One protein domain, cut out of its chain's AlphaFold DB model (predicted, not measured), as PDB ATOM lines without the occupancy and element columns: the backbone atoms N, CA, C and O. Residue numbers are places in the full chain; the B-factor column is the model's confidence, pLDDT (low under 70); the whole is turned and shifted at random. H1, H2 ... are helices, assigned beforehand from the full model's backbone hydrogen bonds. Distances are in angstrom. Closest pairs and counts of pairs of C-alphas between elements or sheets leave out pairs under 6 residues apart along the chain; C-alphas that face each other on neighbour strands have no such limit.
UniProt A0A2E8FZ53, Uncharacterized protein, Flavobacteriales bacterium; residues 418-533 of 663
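AT A GLANCE: This is residues 418 to 533 of the 663 residues of an uncharacterized protein of Flavobacteriales bacterium (UniProt A0A2E8FZ53). Helix H5 runs through the middle and the other five helices pack round it, mostly crossed. The long helices H1 and H6 lie side by side, running opposite ways, while H3 runs back along H5. The printed part has 116 residues with six named helices, H1 to H6 in chain order, and no named strand; the class is all helix. It is compact, with a radius of gyration of the C-alphas of 13.9 A, and spans 41 by 35 by 23 A.

HOW THE PARTS SIT: H6, residues 515 to 533, touches H1, residues 420 to 437, at a shallow tilt of 5 degrees, opposite ways; their closest C-alphas, Thr 434 and Tyr 520, are 7.0 A apart. The hub is H5, residues 481 to 496. H6 touches it with residues 515 to 521 alone, at a steep tilt of 53 degrees, closest C-alphas Ala 496 and Gln 518, 4.9 A. H1 touches H5 with residues 428 to 435 alone, closest C-alphas Gly 435 and Val 488, 6.1 A. H4, residues 467 to 475, touches H5 at a steep tilt of 57 degrees, closest C-alphas Ala 470 and Ser 484, 4.3 A. H3, residues 450 to 463, touches H5 at a shallow tilt of 10 degrees, closest C-alphas Lys 463 and Lys 483, 5.8 A. H2, residues 439 to 448, touches H5, closest C-alphas Ile 442 and Ser 491, 6.6 A. H3 and H6 are apart. Each O i to N i+4 pair is within hydrogen-bond range in H2, H4, H5 and H6; H1 has 13 of 14, H3 9 of 10.

IN THESE COORDINATES: H6 measures 26.8 A, H1 25.6 A and H5 21.9 A from first to last C-alpha. H1 begins at C-alpha 420 (1.056, 117.196, -29.787); H6 ends at C-alpha 533 (10.235, 125.888, -34.635).

THE WHOLE: The farthest C-alphas, Ile 418 and Asp 448, are 41.8 A apart. The printed part has no cut. The H5 to H6 link, residues 497 to 514, is long. Residue 504 is under pLDDT 70.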
ATOM      1  N   ILE A 418       2.812 120.596 -35.609       95.88
ATOM      2  CA  ILE A 418       2.524 121.179 -34.279       95.88
ATOM      3  C   ILE A 418       1.453 120.397 -33.491       95.88
ATOM      4  O   ILE A 418       1.014 120.824 -32.420       95.88
ATOM      5  N   ASN A 419       1.031 119.224 -33.975       96.06
ATOM      6  CA  ASN A 419       0.031 118.390 -33.311       96.06
ATOM      7  C   ASN A 419       0.683 117.534 -32.211       96.06
ATOM      8  O   ASN A 419       1.339 116.524 -32.478       96.06
ATOM      9  N   GLN A 420       0.489 117.915 -30.941       94.00
ATOM     10  CA  GLN A 420       1.056 117.196 -29.787       94.00
ATOM     11  C   GLN A 420       0.695 115.695 -29.777       94.00
ATOM     12  O   GLN A 420       1.488 114.876 -29.306       94.00
ATOM     13  N   SER A 421      -0.484 115.327 -30.285       93.62
ATOM     14  CA  SER A 421      -0.954 113.935 -30.344       93.62
ATOM     15  C   SER A 421      -0.064 113.106 -31.268       93.62
ATOM     16  O   SER A 421       0.530 112.117 -30.838       93.62
ATOM     17  N   VAL A 422       0.134 113.601 -32.492       95.25
ATOM     18  CA  VAL A 422       1.001 113.000 -33.514       95.25
ATOM     19  C   VAL A 422       2.460 112.987 -33.048       95.25
ATOM     20  O   VAL A 422       3.147 111.973 -33.181       95.25
ATOM     21  N   TYR A 423       2.940 114.053 -32.389       95.12
ATOM     22  CA  TYR A 423       4.277 114.056 -31.777       95.12
ATOM     23  C   TYR A 423       4.451 112.908 -30.770       95.12
ATOM     24  O   TYR A 423       5.477 112.220 -30.798       95.12
ATOM     25  N   LYS A 424       3.460 112.684 -29.899       94.44
ATOM     26  CA  LYS A 424       3.473 111.638 -28.868       94.44
ATOM     27  C   LYS A 424       3.411 110.230 -29.455       94.44
ATOM     28  O   LYS A 424       4.142 109.353 -28.997       94.44
ATOM     29  N   GLU A 425       2.576 110.004 -30.460       94.38
ATOM     30  CA  GLU A 425       2.426 108.695 -31.107       94.38
ATOM     31  C   GLU A 425       3.701 108.331 -31.879       94.38
ATOM     32  O   GLU A 425       4.348 107.334 -31.551       94.38
ATOM     33  N   ASN A 426       4.217 109.253 -32.698       94.06
ATOM     34  CA  ASN A 426       5.522 109.128 -33.359       94.06
ATOM     35  C   ASN A 426       6.713 109.045 -32.371       94.06
ATOM     36  O   ASN A 426       7.856 108.843 -32.785       94.06
ATOM     37  N   GLN A 427       6.524 109.317 -31.071       95.00
ATOM     38  CA  GLN A 427       7.549 109.120 -30.030       95.00
ATOM     39  C   GLN A 427       7.420 107.735 -29.388       95.00
ATOM     40  O   GLN A 427       8.429 107.070 -29.165       95.00
ATOM     41  N   ARG A 428       6.191 107.260 -29.152       95.62
ATOM     42  CA  ARG A 428       5.930 105.881 -28.723       95.62
ATOM     43  C   ARG A 428       6.510 104.879 -29.717       95.62
ATOM     44  O   ARG A 428       7.189 103.948 -29.295       95.62
ATOM     45  N   GLU A 429       6.266 105.074 -31.009       95.75
ATOM     46  CA  GLU A 429       6.711 104.157 -32.064       95.75
ATOM     47  C   GLU A 429       8.236 104.124 -32.217       95.75
ATOM     48  O   GLU A 429       8.825 103.045 -32.310       95.75
ATOM     49  N   SER A 430       8.899 105.282 -32.165       95.44
ATOM     50  CA  SER A 430      10.362 105.368 -32.267       95.44
ATOM     51  C   SER A 430      11.068 104.837 -31.012       95.44
ATOM     52  O   SER A 430      12.055 104.113 -31.141       95.44
ATOM     53  N   LEU A 431      10.527 105.067 -29.806       96.62
ATOM     54  CA  LEU A 431      10.995 104.403 -28.577       96.62
ATOM     55  C   LEU A 431      10.788 102.885 -28.616       96.62
ATOM     56  O   LEU A 431      11.674 102.137 -28.213       96.62
ATOM     57  N   SER A 432       9.624 102.433 -29.085       97.06
ATOM     58  CA  SER A 432       9.248 101.017 -29.168       97.06
ATOM     59  C   SER A 432      10.150 100.245 -30.137       97.06
ATOM     60  O   SER A 432      10.736  99.224 -29.775       97.06
ATOM     61  N   SER A 433      10.335 100.767 -31.351       97.69
ATOM     62  CA  SER A 433      11.199 100.163 -32.373       97.69
ATOM     63  C   SER A 433      12.681 100.213 -31.989       97.69
ATOM     64  O   SER A 433      13.364  99.190 -32.077       97.69
ATOM     65  N   THR A 434      13.170 101.343 -31.461       98.00
ATOM     66  CA  THR A 434      14.551 101.454 -30.956       98.00
ATOM     67  C   THR A 434      14.780 100.494 -29.794       98.00
ATOM     68  O   THR A 434      15.706  99.689 -29.857       98.00
ATOM     69  N   GLY A 435      13.908 100.501 -28.778       97.62
ATOM     70  CA  GLY A 435      13.977  99.603 -27.624       97.62
ATOM     71  C   GLY A 435      13.977  98.123 -28.016       97.62
ATOM     72  O   GLY A 435      14.742  97.341 -27.456       97.62
ATOM     73  N   GLN A 436      13.194  97.746 -29.030       98.25
ATOM     74  CA  GLN A 436      13.192  96.388 -29.570       98.25
ATOM     75  C   GLN A 436      14.493  96.032 -30.305       98.25
ATOM     76  O   GLN A 436      14.951  94.894 -30.194       98.25
ATOM     77  N   SER A 437      15.097  96.974 -31.035       98.00
ATOM     78  CA  SER A 437      16.350  96.734 -31.769       98.00
ATOM     79  C   SER A 437      17.579  96.605 -30.862       98.00
ATOM     80  O   SER A 437      18.438  95.775 -31.134       98.00
ATOM     81  N   ILE A 438      17.628  97.352 -29.752       97.62
ATOM     82  CA  ILE A 438      18.748  97.340 -28.790       97.62
ATOM     83  C   ILE A 438      18.560  96.337 -27.642       97.62
ATOM     84  O   ILE A 438      19.353  96.319 -26.702       97.62
ATOM     85  N   LYS A 439      17.478  95.547 -27.645       97.88
ATOM     86  CA  LYS A 439      17.057  94.762 -26.475       97.88
ATOM     87  C   LYS A 439      18.180  93.880 -25.914       97.88
ATOM     88  O   LYS A 439      18.432  93.917 -24.712       97.88
ATOM     89  N   SER A 440      18.880  93.147 -26.776       97.06
ATOM     90  CA  SER A 440      19.977  92.268 -26.357       97.06
ATOM     91  C   SER A 440      21.213  93.031 -25.864       97.06
ATOM     92  O   SER A 440      21.904  92.534 -24.979       97.06
ATOM     93  N   ASP A 441      21.451  94.257 -26.346       96.62
ATOM     94  CA  ASP A 441      22.518  95.133 -25.836       96.62
ATOM     95  C   ASP A 441      22.219  95.593 -24.400       96.62
ATOM     96  O   ASP A 441      23.121  95.696 -23.569       96.62
ATOM     97  N   ILE A 442      20.942  95.841 -24.082       96.44
ATOM     98  CA  ILE A 442      20.495  96.167 -22.718       96.44
ATOM     99  C   ILE A 442      20.581  94.944 -21.802       96.44
ATOM    100  O   ILE A 442      21.027  95.069 -20.663       96.44
ATOM    101  N   GLU A 443      20.192  93.762 -22.285       95.38
ATOM    102  CA  GLU A 443      20.280  92.512 -21.520       95.38
ATOM    103  C   GLU A 443      21.745  92.126 -21.227       95.38
ATOM    104  O   GLU A 443      22.050  91.755 -20.092       95.38
ATOM    105  N   SER A 444      22.671  92.333 -22.175       95.56
ATOM    106  CA  SER A 444      24.123  92.226 -21.936       95.56
ATOM    107  C   SER A 444      24.627  93.302 -20.969       95.56
ATOM    108  O   SER A 444      25.238  92.958 -19.963       95.56
ATOM    109  N   LEU A 445      24.314  94.590 -21.162       94.19
ATOM    110  CA  LEU A 445      24.766  95.655 -20.250       94.19
ATOM    111  C   LEU A 445      24.343  95.406 -18.794       94.19
ATOM    112  O   LEU A 445      25.115  95.693 -17.876       94.19
ATOM    113  N   LEU A 446      23.136  94.873 -18.572       93.69
ATOM    114  CA  LEU A 446      22.617  94.551 -17.238       93.69
ATOM    115  C   LEU A 446      23.337  93.368 -16.563       93.69
ATOM    116  O   LEU A 446      23.327  93.297 -15.333       93.69
ATOM    117  N   SER A 447      23.958  92.479 -17.342       92.56
ATOM    118  CA  SER A 447      24.822  91.383 -16.877       92.56
ATOM    119  C   SER A 447      26.273  91.845 -16.694       92.56
ATOM    120  O   SER A 447      26.877  91.666 -15.636       92.56
ATOM    121  N   ASP A 448      26.820  92.483 -17.726       92.31
ATOM    122  CA  ASP A 448      28.259  92.541 -17.979       92.31
ATOM    123  C   ASP A 448      28.890  93.878 -17.548       92.31
ATOM    124  O   ASP A 448      30.112  93.984 -17.428       92.31
ATOM    125  N   ASN A 449      28.076  94.905 -17.261       89.44
ATOM    126  CA  ASN A 449      28.532  96.197 -16.742       89.44
ATOM    127  C   ASN A 449      27.830  96.550 -15.411       89.44
ATOM    128  O   ASN A 449      26.834  97.282 -15.406       89.44
ATOM    129  N   PRO A 450      28.355  96.087 -14.257       89.75
ATOM    130  CA  PRO A 450      27.739  96.313 -12.947       89.75
ATOM    131  C   PRO A 450      27.533  97.787 -12.567       89.75
ATOM    132  O   PRO A 450      26.644  98.087 -11.771       89.75
ATOM    133  N   GLU A 451      28.322  98.717 -13.115       88.75
ATOM    134  CA  GLU A 451      28.175 100.148 -12.831       88.75
ATOM    135  C   GLU A 451      26.972 100.742 -13.570       88.75
ATOM    136  O   GLU A 451      26.041 101.228 -12.918       88.75
ATOM    137  N   LYS A 452      26.921 100.622 -14.906       87.44
ATOM    138  CA  LYS A 452      25.776 101.087 -15.711       87.44
ATOM    139  C   LYS A 452      24.488 100.337 -15.350       87.44
ATOM    140  O   LYS A 452      23.429 100.961 -15.242       87.44
ATOM    141  N   ALA A 453      24.570  99.038 -15.051       91.75
ATOM    142  CA  ALA A 453      23.441  98.250 -14.557       91.75
ATOM    143  C   ALA A 453      22.877  98.809 -13.237       91.75
ATOM    144  O   ALA A 453      21.666  98.999 -13.109       91.75
ATOM    145  N   LYS A 454      23.743  99.156 -12.276       93.06
ATOM    146  CA  LYS A 454      23.356  99.765 -10.992       93.06
ATOM    147  C   LYS A 454      22.760 101.166 -11.150       93.06
ATOM    148  O   LYS A 454      22.048 101.622 -10.255       93.06
ATOM    149  N   GLU A 455      23.014 101.868 -12.252       91.12
ATOM    150  CA  GLU A 455      22.314 103.116 -12.576       91.12
ATOM    151  C   GLU A 455      20.916 102.863 -13.143       91.12
ATOM    152  O   GLU A 455      19.943 103.409 -12.614       91.12
ATOM    153  N   LEU A 456      20.784 101.974 -14.133       94.00
ATOM    154  CA  LEU A 456      19.484 101.606 -14.707       94.00
ATOM    155  C   LEU A 456      18.539 100.980 -13.673       94.00
ATOM    156  O   LEU A 456      17.374 101.366 -13.595       94.00
ATOM    157  N   GLN A 457      19.038 100.106 -12.796       94.12
ATOM    158  CA  GLN A 457      18.245  99.491 -11.725       94.12
ATOM    159  C   GLN A 457      17.651 100.521 -10.745       94.12
ATOM    160  O   GLN A 457      16.548 100.306 -10.235       94.12
ATOM    161  N   LYS A 458      18.312 101.669 -10.506       94.06
ATOM    162  CA  LYS A 458      17.714 102.783  -9.736       94.06
ATOM    163  C   LYS A 458      16.509 103.363 -10.477       94.06
ATOM    164  O   LYS A 458      15.486 103.627  -9.847       94.06
ATOM    165  N   VAL A 459      16.611 103.539 -11.798       93.81
ATOM    166  CA  VAL A 459      15.501 104.024 -12.632       93.81
ATOM    167  C   VAL A 459      14.351 103.021 -12.607       93.81
ATOM    168  O   VAL A 459      13.241 103.420 -12.258       93.81
ATOM    169  N   PHE A 460      14.611 101.736 -12.866       96.06
ATOM    170  CA  PHE A 460      13.591 100.676 -12.866       96.06
ATOM    171  C   PHE A 460      12.850 100.634 -11.517       96.06
ATOM    172  O   PHE A 460      11.626 100.777 -11.465       96.06
ATOM    173  N   LYS A 461      13.592 100.601 -10.399       94.44
ATOM    174  CA  LYS A 461      13.025 100.654  -9.039       94.44
ATOM    175  C   LYS A 461      12.237 101.944  -8.764       94.44
ATOM    176  O   LYS A 461      11.242 101.893  -8.050       94.44
ATOM    177  N   SER A 462      12.638 103.086  -9.333       92.19
ATOM    178  CA  SER A 462      11.905 104.359  -9.191       92.19
ATOM    179  C   SER A 462      10.597 104.425  -9.991       92.19
ATOM    180  O   SER A 462       9.739 105.252  -9.680       92.19
ATOM    181  N   LYS A 463      10.442 103.598 -11.035       93.69
ATOM    182  CA  LYS A 463       9.226 103.531 -11.867       93.69
ATOM    183  C   LYS A 463       8.317 102.359 -11.502       93.69
ATOM    184  O   LYS A 463       7.115 102.453 -11.737       93.69
ATOM    185  N   GLY A 464       8.875 101.320 -10.879       95.38
ATOM    186  CA  GLY A 464       8.168 100.106 -10.472       95.38
ATOM    187  C   GLY A 464       8.024  99.071 -11.590       95.38
ATOM    188  O   GLY A 464       7.108  98.267 -11.509       95.38
ATOM    189  N   LEU A 465       8.881  99.132 -12.615       96.38
ATOM    190  CA  LEU A 465       8.867  98.261 -13.797       96.38
ATOM    191  C   LEU A 465      10.261  98.195 -14.445       96.38
ATOM    192  O   LEU A 465      11.036  99.152 -14.328       96.38
ATOM    193  N   ASP A 466      10.584  97.083 -15.107       97.06
ATOM    194  CA  ASP A 466      11.870  96.870 -15.792       97.06
ATOM    195  C   ASP A 466      11.835  97.228 -17.292       97.06
ATOM    196  O   ASP A 466      10.826  97.699 -17.817       97.06
ATOM    197  N   PHE A 467      12.958  97.052 -17.995       97.88
ATOM    198  CA  PHE A 467      13.068  97.369 -19.423       97.88
ATOM    199  C   PHE A 467      12.169  96.517 -20.335       97.88
ATOM    200  O   PHE A 467      11.615  97.043 -21.300       97.88
ATOM    201  N   ASN A 468      12.006  95.228 -20.042       97.69
ATOM    202  CA  ASN A 468      11.183  94.324 -20.844       97.69
ATOM    203  C   ASN A 468       9.690  94.596 -20.615       97.69
ATOM    204  O   ASN A 468       8.925  94.662 -21.579       97.69
ATOM    205  N   GLU A 469       9.288  94.851 -19.370       97.94
ATOM    206  CA  GLU A 469       7.936  95.316 -19.050       97.94
ATOM    207  C   GLU A 469       7.654  96.698 -19.669       97.94
ATOM    208  O   GLU A 469       6.575  96.932 -20.219       97.94
ATOM    209  N   ALA A 470       8.618  97.622 -19.641       98.00
ATOM    210  CA  ALA A 470       8.486  98.925 -20.290       98.00
ATOM    211  C   ALA A 470       8.267  98.801 -21.804       98.00
ATOM    212  O   ALA A 470       7.415  99.500 -22.358       98.00
ATOM    213  N   LEU A 471       9.013  97.909 -22.459       98.25
ATOM    214  CA  LEU A 471       8.940  97.686 -23.897       98.25
ATOM    215  C   LEU A 471       7.597  97.063 -24.317       98.25
ATOM    216  O   LEU A 471       6.964  97.601 -25.225       98.25
ATOM    217  N   ASP A 472       7.110  96.026 -23.622       97.94
ATOM    218  CA  ASP A 472       5.773  95.449 -23.879       97.94
ATOM    219  C   ASP A 472       4.661  96.497 -23.698       97.94
ATOM    220  O   ASP A 472       3.741  96.581 -24.518       97.94
ATOM    221  N   ASN A 473       4.767  97.338 -22.662       97.69
ATOM    222  CA  ASN A 473       3.808  98.414 -22.422       97.69
ATOM    223  C   ASN A 473       3.790  99.443 -23.567       97.69
ATOM    224  O   ASN A 473       2.710  99.840 -24.004       97.69
ATOM    225  N   LEU A 474       4.950  99.846 -24.105       96.62
ATOM    226  CA  LEU A 474       4.997 100.743 -25.268       96.62
ATOM    227  C   LEU A 474       4.469 100.073 -26.546       96.62
ATOM    228  O   LEU A 474       3.684 100.696 -27.260       96.62
ATOM    229  N   GLN A 475       4.858  98.820 -26.808       96.31
ATOM    230  CA  GLN A 475       4.444  98.046 -27.987       96.31
ATOM    231  C   GLN A 475       2.931  97.809 -28.029       96.31
ATOM    232  O   GLN A 475       2.297  98.034 -29.055       96.31
ATOM    233  N   ASN A 476       2.335  97.404 -26.905       95.69
ATOM    234  CA  ASN A 476       0.906  97.097 -26.817       95.69
ATOM    235  C   ASN A 476       0.045  98.284 -26.344       95.69
ATOM    236  O   ASN A 476      -1.154  98.124 -26.117       95.69
ATOM    237  N   GLY A 477       0.644  99.458 -26.124       92.38
ATOM    238  CA  GLY A 477      -0.041 100.650 -25.620       92.38
ATOM    239  C   GLY A 477      -0.637 100.527 -24.211       92.38
ATOM    240  O   GLY A 477      -1.569 101.267 -23.890       92.38
ATOM    241  N   LYS A 478      -0.116  99.607 -23.392       93.31
ATOM    242  CA  LYS A 478      -0.529  99.347 -22.003       93.31
ATOM    243  C   LYS A 478       0.208 100.275 -21.018       93.31
ATOM    244  O   LYS A 478       1.175 100.951 -21.371       93.31
ATOM    245  N   GLY A 479      -0.236 100.260 -19.761       91.06
ATOM    246  CA  GLY A 479       0.479 100.870 -18.638       91.06
ATOM    247  C   GLY A 479       0.547 102.400 -18.662       91.06
ATOM    248  O   GLY A 479      -0.187 103.086 -19.373       91.06
ATOM    249  N   ASP A 480       1.436 102.948 -17.834       94.38
ATOM    250  CA  ASP A 480       1.727 104.381 -17.793       94.38
ATOM    251  C   ASP A 480       2.787 104.713 -18.849       94.38
ATOM    252  O   ASP A 480       3.967 104.391 -18.684       94.38
ATOM    253  N   TYR A 481       2.364 105.405 -19.911       93.75
ATOM    254  CA  TYR A 481       3.244 105.822 -21.004       93.75
ATOM    255  C   TYR A 481       4.524 106.505 -20.507       93.75
ATOM    256  O   TYR A 481       5.601 106.164 -20.987       93.75
ATOM    257  N   ARG A 482       4.425 107.436 -19.546       93.38
ATOM    258  CA  ARG A 482       5.548 108.276 -19.102       93.38
ATOM    259  C   ARG A 482       6.499 107.526 -18.169       93.38
ATOM    260  O   ARG A 482       7.675 107.887 -18.092       93.38
ATOM    261  N   LYS A 483       6.040 106.475 -17.482       95.12
ATOM    262  CA  LYS A 483       6.930 105.533 -16.779       95.12
ATOM    263  C   LYS A 483       7.655 104.623 -17.768       95.12
ATOM    264  O   LYS A 483       8.882 104.558 -17.713       95.12
ATOM    265  N   SER A 484       6.929 103.977 -18.680       97.38
ATOM    266  CA  SER A 484       7.491 103.029 -19.651       97.38
ATOM    267  C   SER A 484       8.490 103.703 -20.595       97.38
ATOM    268  O   SER A 484       9.624 103.245 -20.736       97.38
ATOM    269  N   SER A 485       8.137 104.862 -21.155       96.62
ATOM    270  CA  SER A 485       9.039 105.663 -21.986       96.62
ATOM    271  C   SER A 485      10.273 106.136 -21.211       96.62
ATOM    272  O   SER A 485      11.383 106.065 -21.731       96.62
ATOM    273  N   SER A 486      10.118 106.544 -19.944       95.94
ATOM    274  CA  SER A 486      11.236 106.944 -19.080       95.94
ATOM    275  C   SER A 486      12.201 105.798 -18.771       95.94
ATOM    276  O   SER A 486      13.365 106.081 -18.483       95.94
ATOM    277  N   VAL A 487      11.747 104.541 -18.787       97.62
ATOM    278  CA  VAL A 487      12.611 103.365 -18.610       97.62
ATOM    279  C   VAL A 487      13.349 103.042 -19.909       97.62
ATOM    280  O   VAL A 487      14.577 102.985 -19.898       97.62
ATOM    281  N   VAL A 488      12.640 102.925 -21.038       98.06
ATOM    282  CA  VAL A 488      13.267 102.641 -22.346       98.06
ATOM    283  C   VAL A 488      14.269 103.736 -22.733       98.06
ATOM    284  O   VAL A 488      15.391 103.429 -23.126       98.06
ATOM    285  N   MET A 489      13.929 105.011 -22.524       96.38
ATOM    286  CA  MET A 489      14.827 106.141 -22.788       96.38
ATOM    287  C   MET A 489      16.048 106.184 -21.850       96.38
ATOM    288  O   MET A 489      17.122 106.626 -22.259       96.38
ATOM    289  N   ALA A 490      15.934 105.710 -20.605       95.62
ATOM    290  CA  ALA A 490      17.100 105.573 -19.729       95.62
ATOM    291  C   ALA A 490      18.059 104.488 -20.245       95.62
ATOM    292  O   ALA A 490      19.265 104.731 -20.328       95.62
ATOM    293  N   SER A 491      17.522 103.337 -20.663       97.00
ATOM    294  CA  SER A 491      18.293 102.251 -21.280       97.00
ATOM    295  C   SER A 491      19.007 102.703 -22.561       97.00
ATOM    296  O   SER A 491      20.222 102.537 -22.658       97.00
ATOM    297  N   ILE A 492      18.297 103.374 -23.482       97.31
ATOM    298  CA  ILE A 492      18.866 103.982 -24.704       97.31
ATOM    299  C   ILE A 492      20.076 104.867 -24.364       97.31
ATOM    300  O   ILE A 492      21.161 104.670 -24.910       97.31
ATOM    301  N   LYS A 493      19.928 105.811 -23.424       94.81
ATOM    302  CA  LYS A 493      21.015 106.730 -23.037       94.81
ATOM    303  C   LYS A 493      22.222 106.025 -22.413       94.81
ATOM    304  O   LYS A 493      23.341 106.506 -22.571       94.81
ATOM    305  N   SER A 494      22.012 104.902 -21.725       93.88
ATOM    306  CA  SER A 494      23.086 104.140 -21.076       93.88
ATOM    307  C   SER A 494      24.031 103.475 -22.087       93.88
ATOM    308  O   SER A 494      25.251 103.518 -21.897       93.88
ATOM    309  N   ILE A 495      23.494 102.931 -23.189       95.38
ATOM    310  CA  ILE A 495      24.305 102.338 -24.270       95.38
ATOM    311  C   ILE A 495      24.746 103.341 -25.340       95.38
ATOM    312  O   ILE A 495      25.794 103.133 -25.941       95.38
ATOM    313  N   ALA A 496      24.010 104.436 -25.570       95.38
ATOM    314  CA  ALA A 496      24.395 105.458 -26.553       95.38
ATOM    315  C   ALA A 496      25.719 106.171 -26.211       95.38
ATOM    316  O   ALA A 496      26.317 106.795 -27.083       95.38
ATOM    317  N   ASP A 497      26.148 106.096 -24.948       91.00
ATOM    318  CA  ASP A 497      27.358 106.726 -24.409       91.00
ATOM    319  C   ASP A 497      27.470 108.214 -24.787       91.00
ATOM    320  O   ASP A 497      28.456 108.690 -25.345       91.00
ATOM    321  N   TRP A 498      26.395 108.953 -24.500       92.88
ATOM    322  CA  TRP A 498      26.246 110.370 -24.826       92.88
ATOM    323  C   TRP A 498      25.992 111.181 -23.539       92.88
ATOM    324  O   TRP A 498      24.846 111.516 -23.222       92.88
ATOM    325  N   PRO A 499      27.041 111.500 -22.747       85.12
ATOM    326  CA  PRO A 499      26.886 112.004 -21.375       85.12
ATOM    327  C   PRO A 499      26.242 113.392 -21.270       85.12
ATOM    328  O   PRO A 499      25.857 113.825 -20.179       85.12
ATOM    329  N   SER A 500      26.161 114.117 -22.381       86.88
ATOM    330  CA  SER A 500      25.719 115.509 -22.477       86.88
ATOM    331  C   SER A 500      24.421 115.699 -23.278       86.88
ATOM    332  O   SER A 500      23.945 116.831 -23.339       86.88
ATOM    333  N   TRP A 501      23.798 114.617 -23.774       89.81
ATOM    334  CA  TRP A 501      22.598 114.690 -24.617       89.81
ATOM    335  C   TRP A 501      21.463 115.509 -23.994       89.81
ATOM    336  O   TRP A 501      21.026 115.230 -22.867       89.81
ATOM    337  N   GLY A 502      20.956 116.485 -24.748       76.62
ATOM    338  CA  GLY A 502      19.825 117.320 -24.330       76.62
ATOM    339  C   GLY A 502      20.162 118.303 -23.201       76.62
ATOM    340  O   GLY A 502      19.269 118.727 -22.463       76.62
ATOM    341  N   LYS A 503      21.443 118.653 -23.031       79.19
ATOM    342  CA  LYS A 503      21.914 119.742 -22.155       79.19
ATOM    343  C   LYS A 503      22.341 120.936 -23.013       79.19
ATOM    344  O   LYS A 503      22.723 120.766 -24.161       79.19
ATOM    345  N   ARG A 504      22.350 122.149 -22.442       66.50
ATOM    346  CA  ARG A 504      22.785 123.374 -23.155       66.50
ATOM    347  C   ARG A 504      24.246 123.320 -23.636       66.50
ATOM    348  O   ARG A 504      24.603 124.035 -24.558       66.50
ATOM    349  N   ASN A 505      25.078 122.483 -23.019       74.44
ATOM    350  CA  ASN A 505      26.466 122.230 -23.407       74.44
ATOM    351  C   ASN A 505      26.650 120.798 -23.939       74.44
ATOM    352  O   ASN A 505      27.536 120.064 -23.486       74.44
ATOM    353  N   ASP A 506      25.764 120.384 -24.846       82.88
ATOM    354  CA  ASP A 506      25.885 119.114 -25.552       82.88
ATOM    355  C   ASP A 506      27.217 119.062 -26.324       82.88
ATOM    356  O   ASP A 506      27.578 120.000 -27.029       82.88
ATOM    357  N   LYS A 507      27.975 117.977 -26.141       84.25
ATOM    358  CA  LYS A 507      29.278 117.749 -26.795       84.25
ATOM    359  C   LYS A 507      29.215 116.659 -27.866       84.25
ATOM    360  O   LYS A 507      30.252 116.263 -28.389       84.25
ATOM    361  N   GLY A 508      28.019 116.155 -28.162       87.69
ATOM    362  CA  GLY A 508      27.838 114.958 -28.967       87.69
ATOM    363  C   GLY A 508      28.135 113.659 -28.199       87.69
ATOM    364  O   GLY A 508      28.499 113.684 -27.016       87.69
ATOM    365  N   PRO A 509      27.921 112.508 -28.859       92.81
ATOM    366  CA  PRO A 509      28.177 111.193 -28.290       92.81
ATOM    367  C   PRO A 509      29.662 110.810 -28.339       92.81
ATOM    368  O   PRO A 509      30.407 111.285 -29.195       92.81
ATOM    369  N   ASN A 510      30.067 109.880 -27.474       91.38
ATOM    370  CA  ASN A 510      31.384 109.249 -27.539       91.38
ATOM    371  C   ASN A 510      31.442 108.212 -28.681       91.38
ATOM    372  O   ASN A 510      30.452 107.539 -28.977       91.38
ATOM    373  N   GLU A 511      32.621 108.011 -29.275       86.38
ATOM    374  CA  GLU A 511      32.824 107.095 -30.416       86.38
ATOM    375  C   GLU A 511      32.482 105.622 -30.113       86.38
ATOM    376  O   GLU A 511      32.118 104.875 -31.015       86.38
ATOM    377  N   GLY A 512      32.579 105.198 -28.846       85.62
ATOM    378  CA  GLY A 512      32.346 103.813 -28.412       85.62
ATOM    379  C   GLY A 512      30.899 103.453 -28.052       85.62
ATOM    380  O   GLY A 512      30.665 102.358 -27.543       85.62
ATOM    381  N   GLY A 513      29.934 104.359 -28.240       92.12
ATOM    382  CA  GLY A 513      28.528 104.104 -27.913       92.12
ATOM    383  C   GLY A 513      27.754 103.348 -29.002       92.12
ATOM    384  O   GLY A 513      28.131 103.312 -30.171       92.12
ATOM    385  N   ASN A 514      26.622 102.752 -28.621       95.94
ATOM    386  CA  ASN A 514      25.739 102.026 -29.535       95.94
ATOM    387  C   ASN A 514      25.147 102.975 -30.592       95.94
ATOM    388  O   ASN A 514      24.394 103.898 -30.271       95.94
ATOM    389  N   THR A 515      25.467 102.729 -31.863       96.44
ATOM    390  CA  THR A 515      25.149 103.635 -32.979       96.44
ATOM    391  C   THR A 515      23.651 103.764 -33.256       96.44
ATOM    392  O   THR A 515      23.206 104.837 -33.664       96.44
ATOM    393  N   VAL A 516      22.850 102.728 -32.986       96.69
ATOM    394  CA  VAL A 516      21.383 102.773 -33.127       96.69
ATOM    395  C   VAL A 516      20.777 103.675 -32.053       96.69
ATOM    396  O   VAL A 516      19.972 104.555 -32.357       96.69
ATOM    397  N   ALA A 517      21.228 103.533 -30.805       97.00
ATOM    398  CA  ALA A 517      20.811 104.396 -29.708       97.00
ATOM    399  C   ALA A 517      21.268 105.855 -29.912       97.00
ATOM    400  O   ALA A 517      20.482 106.778 -29.703       97.00
ATOM    401  N   GLN A 518      22.496 106.086 -30.394       96.56
ATOM    402  CA  GLN A 518      22.971 107.424 -30.773       96.56
ATOM    403  C   GLN A 518      22.149 108.037 -31.911       96.56
ATOM    404  O   GLN A 518      21.826 109.224 -31.859       96.56
ATOM    405  N   LYS A 519      21.788 107.244 -32.928       95.19
ATOM    406  CA  LYS A 519      20.937 107.695 -34.032       95.19
ATOM    407  C   LYS A 519      19.561 108.132 -33.521       95.19
ATOM    408  O   LYS A 519      19.175 109.267 -33.791       95.19
ATOM    409  N   TYR A 520      18.888 107.305 -32.716       95.62
ATOM    410  CA  TYR A 520      17.611 107.672 -32.094       95.62
ATOM    411  C   TYR A 520      17.718 108.983 -31.299       95.62
ATOM    412  O   TYR A 520      16.840 109.838 -31.384       95.62
ATOM    413  N   LEU A 521      18.808 109.182 -30.546       95.44
ATOM    414  CA  LEU A 521      19.025 110.414 -29.786       95.44
ATOM    415  C   LEU A 521      19.212 111.653 -30.691       95.44
ATOM    416  O   LEU A 521      18.732 112.728 -30.330       95.44
ATOM    417  N   ARG A 522      19.826 111.531 -31.879       93.19
ATOM    418  CA  ARG A 522      19.851 112.620 -32.883       93.19
ATOM    419  C   ARG A 522      18.445 112.910 -33.415       93.19
ATOM    420  O   ARG A 522      17.991 114.049 -33.347       93.19
ATOM    421  N   GLU A 523      17.740 111.874 -33.865       91.31
ATOM    422  CA  GLU A 523      16.399 111.979 -34.460       91.31
ATOM    423  C   GLU A 523      15.366 112.544 -33.467       91.31
ATOM    424  O   GLU A 523      14.524 113.362 -33.843       91.31
ATOM    425  N   ALA A 524      15.462 112.181 -32.184       91.25
ATOM    426  CA  ALA A 524      14.627 112.727 -31.117       91.25
ATOM    427  C   ALA A 524      14.875 114.229 -30.889       91.25
ATOM    428  O   ALA A 524      13.907 114.984 -30.783       91.25
ATOM    429  N   SER A 525      16.139 114.678 -30.864       89.00
ATOM    430  CA  SER A 525      16.470 116.109 -30.769       89.00
ATOM    431  C   SER A 525      15.971 116.886 -31.988       89.00
ATOM    432  O   SER A 525      15.294 117.898 -31.831       89.00
ATOM    433  N   GLU A 526      16.235 116.393 -33.202       89.25
ATOM    434  CA  GLU A 526      15.759 117.022 -34.440       89.25
ATOM    435  C   GLU A 526      14.235 117.164 -34.475       89.25
ATOM    436  O   GLU A 526      13.715 118.213 -34.855       89.25
ATOM    437  N   LYS A 527      13.508 116.113 -34.085       89.38
ATOM    438  CA  LYS A 527      12.044 116.112 -34.044       89.38
ATOM    439  C   LYS A 527      11.511 117.112 -33.014       89.38
ATOM    440  O   LYS A 527      10.526 117.791 -33.298       89.38
ATOM    441  N   GLN A 528      12.154 117.225 -31.849       89.31
ATOM    442  CA  GLN A 528      11.801 118.233 -30.848       89.31
ATOM    443  C   GLN A 528      12.007 119.651 -31.402       89.31
ATOM    444  O   GLN A 528      11.100 120.476 -31.300       89.31
ATOM    445  N   THR A 529      13.164 119.925 -32.012       87.44
ATOM    446  CA  THR A 529      13.477 121.226 -32.621       87.44
ATOM    447  C   THR A 529      12.462 121.592 -33.700       87.44
ATOM    448  O   THR A 529      11.835 122.642 -33.595       87.44
ATOM    449  N   LYS A 530      12.191 120.688 -34.653       91.19
ATOM    450  CA  LYS A 530      11.220 120.905 -35.742       91.19
ATOM    451  C   LYS A 530       9.814 121.232 -35.217       91.19
ATOM    452  O   LYS A 530       9.172 122.136 -35.742       91.19
ATOM    453  N   PHE A 531       9.353 120.561 -34.154       93.31
ATOM    454  CA  PHE A 531       8.062 120.871 -33.520       93.31
ATOM    455  C   PHE A 531       8.055 122.259 -32.860       93.31
ATOM    456  O   PHE A 531       7.083 123.006 -32.982       93.31
ATOM    457  N   ILE A 532       9.129 122.613 -32.144       89.44
ATOM    458  CA  ILE A 532       9.263 123.908 -31.461       89.44
ATOM    459  C   ILE A 532       9.309 125.048 -32.484       89.44
ATOM    460  O   ILE A 532       8.552 126.004 -32.342       89.44
ATOM    461  N   GLU A 533      10.125 124.923 -33.533       88.50
ATOM    462  CA  GLU A 533      10.235 125.888 -34.635       88.50
ATOM    463  C   GLU A 533       8.902 126.068 -35.367       88.50
ATOM    464  O   GLU A 533       8.443 127.197 -35.534       88.50
TER     465      GLU A 533